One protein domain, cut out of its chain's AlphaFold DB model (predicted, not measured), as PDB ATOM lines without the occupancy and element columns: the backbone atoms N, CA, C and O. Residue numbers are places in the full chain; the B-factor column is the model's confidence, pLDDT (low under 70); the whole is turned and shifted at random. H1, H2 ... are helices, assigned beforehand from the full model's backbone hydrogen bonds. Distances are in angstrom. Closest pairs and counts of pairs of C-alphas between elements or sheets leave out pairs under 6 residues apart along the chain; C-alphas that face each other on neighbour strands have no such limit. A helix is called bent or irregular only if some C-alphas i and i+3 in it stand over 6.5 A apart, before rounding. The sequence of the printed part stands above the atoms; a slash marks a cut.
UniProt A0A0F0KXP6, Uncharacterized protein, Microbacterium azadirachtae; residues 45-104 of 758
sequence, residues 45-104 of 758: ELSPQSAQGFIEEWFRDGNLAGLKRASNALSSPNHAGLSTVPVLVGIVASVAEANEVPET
ATOM      1  N   GLU A  45      20.682  34.587 -36.570       87.94
ATOM      2  CA  GLU A  45      19.497  35.323 -36.155       87.94
ATOM      3  C   GLU A  45      19.106  36.397 -37.182       87.94
ATOM      4  O   GLU A  45      19.941  36.971 -37.882       87.94
ATOM      5  N   LEU A  46      17.807  36.693 -37.265       89.12
ATOM      6  CA  LEU A  46      17.310  37.796 -38.077       89.12
ATOM      7  C   LEU A  46      17.781  39.129 -37.507       89.12
ATOM      8  O   LEU A  46      17.605  39.416 -36.322       89.12
ATOM      9  N   SER A  47      18.294  39.984 -38.392       90.94
ATOM     10  CA  SER A  47      18.491  41.391 -38.061       90.94
ATOM     11  C   SER A  47      17.138  42.066 -37.778       90.94
ATOM     12  O   SER A  47      16.128  41.682 -38.385       90.94
ATOM     13  N   PRO A  48      17.093  43.111 -36.929       89.88
ATOM     14  CA  PRO A  48      15.877  43.896 -36.715       89.88
ATOM     15  C   PRO A  48      15.255  44.401 -38.025       89.88
ATOM     16  O   PRO A  48      14.037  44.382 -38.185       89.88
ATOM     17  N   GLN A  49      16.090  44.785 -38.996       91.94
ATOM     18  CA  GLN A  49      15.657  45.242 -40.316       91.94
ATOM     19  C   GLN A  49      15.003  44.114 -41.125       91.94
ATOM     20  O   GLN A  49      13.967  44.324 -41.748       91.94
ATOM     21  N   SER A  50      15.573  42.905 -41.097       93.62
ATOM     22  CA  SER A  50      14.997  41.736 -41.775       93.62
ATOM     23  C   SER A  50      13.678  41.297 -41.137       93.62
ATOM     24  O   SER A  50      12.746  40.943 -41.856       93.62
ATOM     25  N   ALA A  51      13.583  41.339 -39.806       93.69
ATOM     26  CA  ALA A  51      12.347  41.040 -39.088       93.69
ATOM     27  C   ALA A  51      11.242  42.050 -39.435       93.69
ATOM     28  O   ALA A  51      10.119  41.650 -39.740       93.69
ATOM     29  N   GLN A  52      11.576  43.344 -39.466       94.12
ATOM     30  CA  GLN A  52      10.644  44.396 -39.865       94.12
ATOM     31  C   GLN A  52      10.194  44.232 -41.324       94.12
ATOM     32  O   GLN A  52       8.995  44.247 -41.593       94.12
ATOM     33  N   GLY A  53      11.127  43.979 -42.249       95.31
ATOM     34  CA  GLY A  53      10.803  43.732 -43.656       95.31
ATOM     35  C   GLY A  53       9.895  42.513 -43.853       95.31
ATOM     36  O   GLY A  53       8.988  42.549 -44.678       95.31
ATOM     37  N   PHE A  54      10.073  41.453 -43.056       95.69
ATOM     38  CA  PHE A  54       9.164  40.303 -43.063       95.69
ATOM     39  C   PHE A  54       7.743  40.681 -42.616       95.69
ATOM     40  O   PHE A  54       6.774  40.233 -43.223       95.69
ATOM     41  N   ILE A  55       7.598  41.493 -41.566       96.31
ATOM     42  CA  ILE A  55       6.281  41.938 -41.086       96.31
ATOM     43  C   ILE A  55       5.602  42.851 -42.112       96.31
ATOM     44  O   ILE A  55       4.417  42.683 -42.389       96.31
ATOM     45  N   GLU A  56       6.335  43.788 -42.707       96.44
ATOM     46  CA  GLU A  56       5.812  44.655 -43.772       96.44
ATOM     47  C   GLU A  56       5.330  43.842 -44.974       96.44
ATOM     48  O   GLU A  56       4.259  44.115 -45.515       96.44
ATOM     49  N   GLU A  57       6.077  42.797 -45.336       96.88
ATOM     50  CA  GLU A  57       5.682  41.855 -46.379       96.88
ATOM     51  C   GLU A  57       4.415  41.079 -46.009       96.88
ATOM     52  O   GLU A  57       3.494  40.978 -46.819       96.88
ATOM     53  N   TRP A  58       4.342  40.560 -44.780       96.62
ATOM     54  CA  TRP A  58       3.202  39.779 -44.289       96.62
ATOM     55  C   TRP A  58       1.887  40.562 -44.356       96.62
ATOM     56  O   TRP A  58       0.847  40.014 -44.714       96.62
ATOM     57  N   PHE A  59       1.931  41.855 -44.027       96.69
ATOM     58  CA  PHE A  59       0.765  42.742 -44.000       96.69
ATOM     59  C   PHE A  59       0.618  43.606 -45.263       96.69
ATOM     60  O   PHE A  59      -0.170  44.556 -45.266       96.69
ATOM     61  N   ARG A  60       1.340  43.292 -46.349       96.25
ATOM     62  CA  ARG A  60       1.310  44.082 -47.592       96.25
ATOM     63  C   ARG A  60      -0.110  44.262 -48.136       96.25
ATOM     64  O   ARG A  60      -0.471  45.355 -48.565       96.25
ATOM     65  N   ASP A  61      -0.912  43.201 -48.090       92.50
ATOM     66  CA  ASP A  61      -2.250  43.175 -48.687       92.50
ATOM     67  C   ASP A  61      -3.351  43.730 -47.755       92.50
ATOM     68  O   ASP A  61      -4.519  43.792 -48.145       92.50
ATOM     69  N   GLY A  62      -3.015  44.155 -46.525       89.75
ATOM     70  CA  GLY A  62      -3.967  44.789 -45.606       89.75
ATOM     71  C   GLY A  62      -3.710  44.547 -44.112       89.75
ATOM     72  O   GLY A  62      -2.666  44.069 -43.693       89.75
ATOM     73  N   ASN A  63      -4.703  44.890 -43.278       92.19
ATOM     74  CA  ASN A  63      -4.643  44.831 -41.805       92.19
ATOM     75  C   ASN A  63      -3.545  45.717 -41.176       92.19
ATOM     76  O   ASN A  63      -2.704  45.270 -40.397       92.19
ATOM     77  N   LEU A  64      -3.617  47.025 -41.451       95.81
ATOM     78  CA  LEU A  64      -2.718  48.040 -40.876       95.81
ATOM     79  C   LEU A  64      -2.688  48.033 -39.337       95.81
ATOM     80  O   LEU A  64      -1.674  48.376 -38.730       95.81
ATOM     81  N   ALA A  65      -3.791  47.640 -38.694       95.94
ATOM     82  CA  ALA A  65      -3.841  47.491 -37.244       95.94
ATOM     83  C   ALA A  65      -2.927  46.349 -36.766       95.94
ATOM     84  O   ALA A  65      -2.193  46.531 -35.796       95.94
ATOM     85  N   GLY A  66      -2.930  45.209 -37.463       95.94
ATOM     86  CA  GLY A  66      -2.018  44.097 -37.204       95.94
ATOM     87  C   GLY A  66      -0.560  44.452 -37.475       95.94
ATOM     88  O   GLY A  66       0.281  44.222 -36.609       95.94
ATOM     89  N   LEU A  67      -0.275  45.135 -38.590       97.25
ATOM     90  CA  LEU A  67       1.061  45.669 -38.886       97.25
ATOM     91  C   LEU A  67       1.589  46.548 -37.744       97.25
ATOM     92  O   LEU A  67       2.727  46.386 -37.304       97.25
ATOM     93  N   LYS A  68       0.753  47.458 -37.226       96.81
ATOM     94  CA  LYS A  68       1.120  48.328 -36.104       96.81
ATOM     95  C   LYS A  68       1.400  47.530 -34.830       96.81
ATOM     96  O   LYS A  68       2.404  47.791 -34.173       96.81
ATOM     97  N   ARG A  69       0.553  46.551 -34.486       95.88
ATOM     98  CA  ARG A  69       0.771  45.675 -33.319       95.88
ATOM     99  C   ARG A  69       2.074  44.884 -33.437       95.88
ATOM    100  O   ARG A  69       2.869  44.890 -32.502       95.88
ATOM    101  N   ALA A  70       2.331  44.276 -34.595       95.50
ATOM    102  CA  ALA A  70       3.561  43.532 -34.853       95.50
ATOM    103  C   ALA A  70       4.805  44.435 -34.794       95.50
ATOM    104  O   ALA A  70       5.764  44.103 -34.105       95.50
ATOM    105  N   SER A  71       4.772  45.603 -35.441       94.31
ATOM    106  CA  SER A  71       5.902  46.551 -35.444       94.31
ATOM    107  C   SER A  71       6.208  47.078 -34.036       94.31
ATOM    108  O   SER A  71       7.372  47.172 -33.642       94.31
ATOM    109  N   ASN A  72       5.168  47.370 -33.245       92.69
ATOM    110  CA  ASN A  72       5.317  47.764 -31.843       92.69
ATOM    111  C   ASN A  72       5.967  46.652 -31.012       92.69
ATOM    112  O   ASN A  72       6.843  46.936 -30.197       92.69
ATOM    113  N   ALA A  73       5.561  45.399 -31.235       91.38
ATOM    114  CA  ALA A  73       6.160  44.254 -30.567       91.38
ATOM    115  C   ALA A  73       7.642  44.117 -30.936       91.38
ATOM    116  O   ALA A  73       8.474  44.066 -30.042       91.38
ATOM    117  N   LEU A  74       8.008  44.156 -32.223       89.31
ATOM    118  CA  LEU A  74       9.414  44.034 -32.643       89.31
ATOM    119  C   LEU A  74      10.314  45.171 -32.132       89.31
ATOM    120  O   LEU A  74      11.509  44.963 -31.938       89.31
ATOM    121  N   SER A  75       9.746  46.358 -31.908       86.44
ATOM    122  CA  SER A  75      10.477  47.536 -31.420       86.44
ATOM    123  C   SER A  75      10.609  47.587 -29.893       86.44
ATOM    124  O   SER A  75      11.336  48.426 -29.361       86.44
ATOM    125  N   SER A  76       9.887  46.732 -29.164       82.12
ATOM    126  CA  SER A  76       9.878  46.740 -27.702       82.12
ATOM    127  C   SER A  76      11.119  46.031 -27.137       82.12
ATOM    128  O   SER A  76      11.373  44.878 -27.497       82.12
ATOM    129  N   PRO A  77      11.857  46.643 -26.185       74.19
ATOM    130  CA  PRO A  77      12.982  45.990 -25.509       74.19
ATOM    131  C   PRO A  77      12.598  44.660 -24.847       74.19
ATOM    132  O   PRO A  77      13.400  43.730 -24.818       74.19
ATOM    133  N   ASN A  78      11.349  44.545 -24.380       67.56
ATOM    134  CA  ASN A  78      10.816  43.336 -23.743       67.56
ATOM    135  C   ASN A  78      10.672  42.160 -24.728       67.56
ATOM    136  O   ASN A  78      10.600  41.010 -24.305       67.56
ATOM    137  N   HIS A  79      10.660  42.435 -26.034       71.12
ATOM    138  CA  HIS A  79      10.410  41.462 -27.100       71.12
ATOM    139  C   HIS A  79      11.645  41.217 -27.980       71.12
ATOM    140  O   HIS A  79      11.537  40.536 -28.999       71.12
ATOM    141  N   ALA A  80      12.826  41.730 -27.608       66.94
ATOM    142  CA  ALA A  80      14.038  41.619 -28.426       66.94
ATOM    143  C   ALA A  80      14.397  40.162 -28.790       66.94
ATOM    144  O   ALA A  80      14.899  39.902 -29.875       66.94
ATOM    145  N   GLY A  81      14.074  39.186 -27.933       73.00
ATOM    146  CA  GLY A  81      14.270  37.759 -28.233       73.00
ATOM    147  C   GLY A  81      13.211  37.126 -29.153       73.00
ATOM    148  O   GLY A  81      13.357  35.971 -29.549       73.00
ATOM    149  N   LEU A  82      12.121  37.836 -29.466       75.81
ATOM    150  CA  LEU A  82      11.038  37.374 -30.345       75.81
ATOM    151  C   LEU A  82      11.263  37.787 -31.805       75.81
ATOM    152  O   LEU A  82      10.741  37.132 -32.706       75.81
ATOM    153  N   SER A  83      12.047  38.842 -32.039       78.75
ATOM    154  CA  SER A  83      12.335  39.392 -33.367       78.75
ATOM    155  C   SER A  83      13.509  38.714 -34.081       78.75
ATOM    156  O   SER A  83      13.642  38.844 -35.294       78.75
ATOM    157  N   THR A  84      14.330  37.944 -33.365       84.50
ATOM    158  CA  THR A  84      15.567  37.348 -33.897       84.50
ATOM    159  C   THR A  84      15.379  35.966 -34.521       84.50
ATOM    160  O   THR A  84      16.223  35.505 -35.286       84.50
ATOM    161  N   VAL A  85      14.266  35.280 -34.243       88.12
ATOM    162  CA  VAL A  85      14.027  33.919 -34.744       88.12
ATOM    163  C   VAL A  85      12.906  33.938 -35.790       88.12
ATOM    164  O   VAL A  85      11.775  34.265 -35.432       88.12
ATOM    165  N   PRO A  86      13.138  33.496 -37.044       90.25
ATOM    166  CA  PRO A  86      12.133  33.567 -38.111       90.25
ATOM    167  C   PRO A  86      10.767  32.972 -37.754       90.25
ATOM    168  O   PRO A  86       9.731  33.572 -38.027       90.25
ATOM    169  N   VAL A  87      10.747  31.809 -37.087       91.44
ATOM    170  CA  VAL A  87       9.480  31.189 -36.668       91.44
ATOM    171  C   VAL A  87       8.739  32.033 -35.627       91.44
ATOM    172  O   VAL A  87       7.513  32.056 -35.638       91.44
ATOM    173  N   LEU A  88       9.452  32.747 -34.749       92.06
ATOM    174  CA  LEU A  88       8.832  33.639 -33.769       92.06
ATOM    175  C   LEU A  88       8.275  34.889 -34.442       92.06
ATOM    176  O   LEU A  88       7.153  35.257 -34.127       92.06
ATOM    177  N   VAL A  89       8.984  35.469 -35.414       93.94
ATOM    178  CA  VAL A  89       8.476  36.613 -36.192       93.94
ATOM    179  C   VAL A  89       7.188  36.241 -36.934       93.94
ATOM    180  O   VAL A  89       6.211  36.984 -36.880       93.94
ATOM    181  N   GLY A  90       7.131  35.053 -37.546       94.81
ATOM    182  CA  GLY A  90       5.899  34.540 -38.158       94.81
ATOM    183  C   GLY A  90       4.756  34.352 -37.153       94.81
ATOM    184  O   GLY A  90       3.603  34.656 -37.450       94.81
ATOM    185  N   ILE A  91       5.064  33.899 -35.935       94.94
ATOM    186  CA  ILE A  91       4.072  33.778 -34.860       94.94
ATOM    187  C   ILE A  91       3.604  35.158 -34.372       94.94
ATOM    188  O   ILE A  91       2.406  35.341 -34.163       94.94
ATOM    189  N   VAL A  92       4.512  36.127 -34.225       95.31
ATOM    190  CA  VAL A  92       4.188  37.526 -33.900       95.31
ATOM    191  C   VAL A  92       3.228  38.087 -34.937       95.31
ATOM    192  O   VAL A  92       2.186  38.607 -34.555       95.31
ATOM    193  N   ALA A  93       3.531  37.924 -36.229       95.31
ATOM    194  CA  ALA A  93       2.654  38.356 -37.315       95.31
ATOM    195  C   ALA A  93       1.265  37.719 -37.191       95.31
ATOM    196  O   ALA A  93       0.257  38.421 -37.151       95.31
ATOM    197  N   SER A  94       1.218  36.393 -37.030       93.75
ATOM    198  CA  SER A  94      -0.037  35.652 -36.914       93.75
ATOM    199  C   SER A  94      -0.876  36.112 -35.717       93.75
ATOM    200  O   SER A  94      -2.059  36.388 -35.880       93.75
ATOM    201  N   VAL A  95      -0.288  36.262 -34.525       95.06
ATOM    202  CA  VAL A  95      -1.010  36.754 -33.337       95.06
ATOM    203  C   VAL A  95      -1.471  38.197 -33.539       95.06
ATOM    204  O   VAL A  95      -2.628  38.528 -33.257       95.06
ATOM    205  N   ALA A  96      -0.594  39.035 -34.093       95.62
ATOM    206  CA  ALA A  96      -0.873  40.431 -34.370       95.62
ATOM    207  C   ALA A  96      -2.027  40.618 -35.356       95.62
ATOM    208  O   ALA A  96      -2.668  41.662 -35.304       95.62
ATOM    209  N   GLU A  97      -2.366  39.646 -36.210       94.00
ATOM    210  CA  GLU A  97      -3.522  39.763 -37.107       94.00
ATOM    211  C   GLU A  97      -4.823  40.053 -36.355       94.00
ATOM    212  O   GLU A  97      -5.627  40.866 -36.819       94.00
ATOM    213  N   ALA A  98      -5.011  39.450 -35.180       90.19
ATOM    214  CA  ALA A  98      -6.281  39.499 -34.466       90.19
ATOM    215  C   ALA A  98      -6.186  39.966 -33.008       90.19
ATOM    216  O   ALA A  98      -7.216  40.322 -32.439       90.19
ATOM    217  N   ASN A  99      -5.001  39.946 -32.397       92.00
ATOM    218  CA  ASN A  99      -4.812  40.209 -30.972       92.00
ATOM    219  C   ASN A  99      -3.564  41.074 -30.724       92.00
ATOM    220  O   ASN A  99      -2.741  41.270 -31.619       92.00
ATOM    221  N   GLU A 100      -3.422  41.585 -29.499       93.81
ATOM    222  CA  GLU A 100      -2.151  42.145 -29.021       93.81
ATOM    223  C   GLU A 100      -1.092  41.048 -28.886       93.81
ATOM    224  O   GLU A 100      -1.406  39.896 -28.573       93.81
ATOM    225  N   VAL A 101       0.163  41.414 -29.143       93.88
ATOM    226  CA  VAL A 101       1.302  40.495 -29.071       93.88
ATOM    227  C   VAL A 101       1.787  40.432 -27.618       93.88
ATOM    228  O   VAL A 101       2.134  41.475 -27.065       93.88
ATOM    229  N   PRO A 102       1.809  39.248 -26.977       91.75
ATOM    230  CA  PRO A 102       2.319  39.113 -25.617       91.75
ATOM    231  C   PRO A 102       3.831  39.340 -25.522       91.75
ATOM    232  O   PRO A 102       4.572  38.998 -26.445       91.75
ATOM    233  N   GLU A 103       4.286  39.818 -24.361       84.12
ATOM    234  CA  GLU A 103       5.698  40.146 -24.121       84.12
ATOM    235  C   GLU A 103       6.591  38.915 -23.995       84.12
ATOM    236  O   GLU A 103       7.759  38.932 -24.385       84.12
ATOM    237  N   THR A 104       6.054  37.818 -23.457       84.06
ATOM    238  CA  THR A 104       6.845  36.613 -23.230       84.06
ATOM    239  C   THR A 104       6.669  35.604 -24.355       84.06
ATOM    240  O   THR A 104       5.578  35.386 -24.888       84.06
TER     241      THR A 104
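AT A GLANCE: This is residues 45 to 104 of the 758 residues of an uncharacterized protein of Microbacterium azadirachtae (UniProt A0A0F0KXP6). Three helices pack together in a small triangle: H1 and H2 lie side by side as a hairpin, and H3 slants across both of them. The last residues, 99 to 104, fold back past H2 and H3 on the side away from H1. The printed part has 60 residues with three named helices in the order H1, H2, H3 and no named strand; the class is all helix. It is compact, with a radius of gyration of the C-alphas of 9.9 A, and rounded, with spans of 26 by 20 by 17 A.

IN THESE COORDINATES: H1 covers residues 48 to 58, 15.3 A long, from C-alpha 48 at (15.877, 43.896, -36.715). H2 covers residues 64 to 75, 16.2 A long. H3, residues 86 to 98, is 19.7 A long and ends with C-alpha 98 at (-6.281, 39.499, -34.466); it is neither bent nor irregular, but only just: C-alphas 95 and 98 are 6.0 A apart.

HOW THE PARTS SIT: H1 and H2 touch as a helical hairpin at a shallow tilt of 15 degrees, opposite ways; their closest C-alphas, of Ile 55 and Leu 67, are 6.8 A apart. H3 touches H1 at a steep tilt of 47 degrees, the same way, with the closest C-alphas, of Ile 55 and Ala 93, 6.3 A apart. H2 and H3 also touch as a helical hairpin, at a steep tilt of 41 degrees, opposite ways; their closest C-alphas, of Gly 66 and Glu 97, are 4.6 A apart. The helix packing is mostly crossed, but only just, with 1 of 3 touching pairs at a shallow tilt. Every O i to N i+4 pair is within hydrogen-bond range in H1 and H2, and 8 of 9 in H3.

THE WHOLE: The C-alphas farthest apart, of Asp 61 and Asn 78, are 28.2 A apart. The printed part has no cut. The link H1 to H2 is tight and the link H2 to H3 is short. The mean pLDDT of the printed part is 90.4; residues 78 and 80 are under 70.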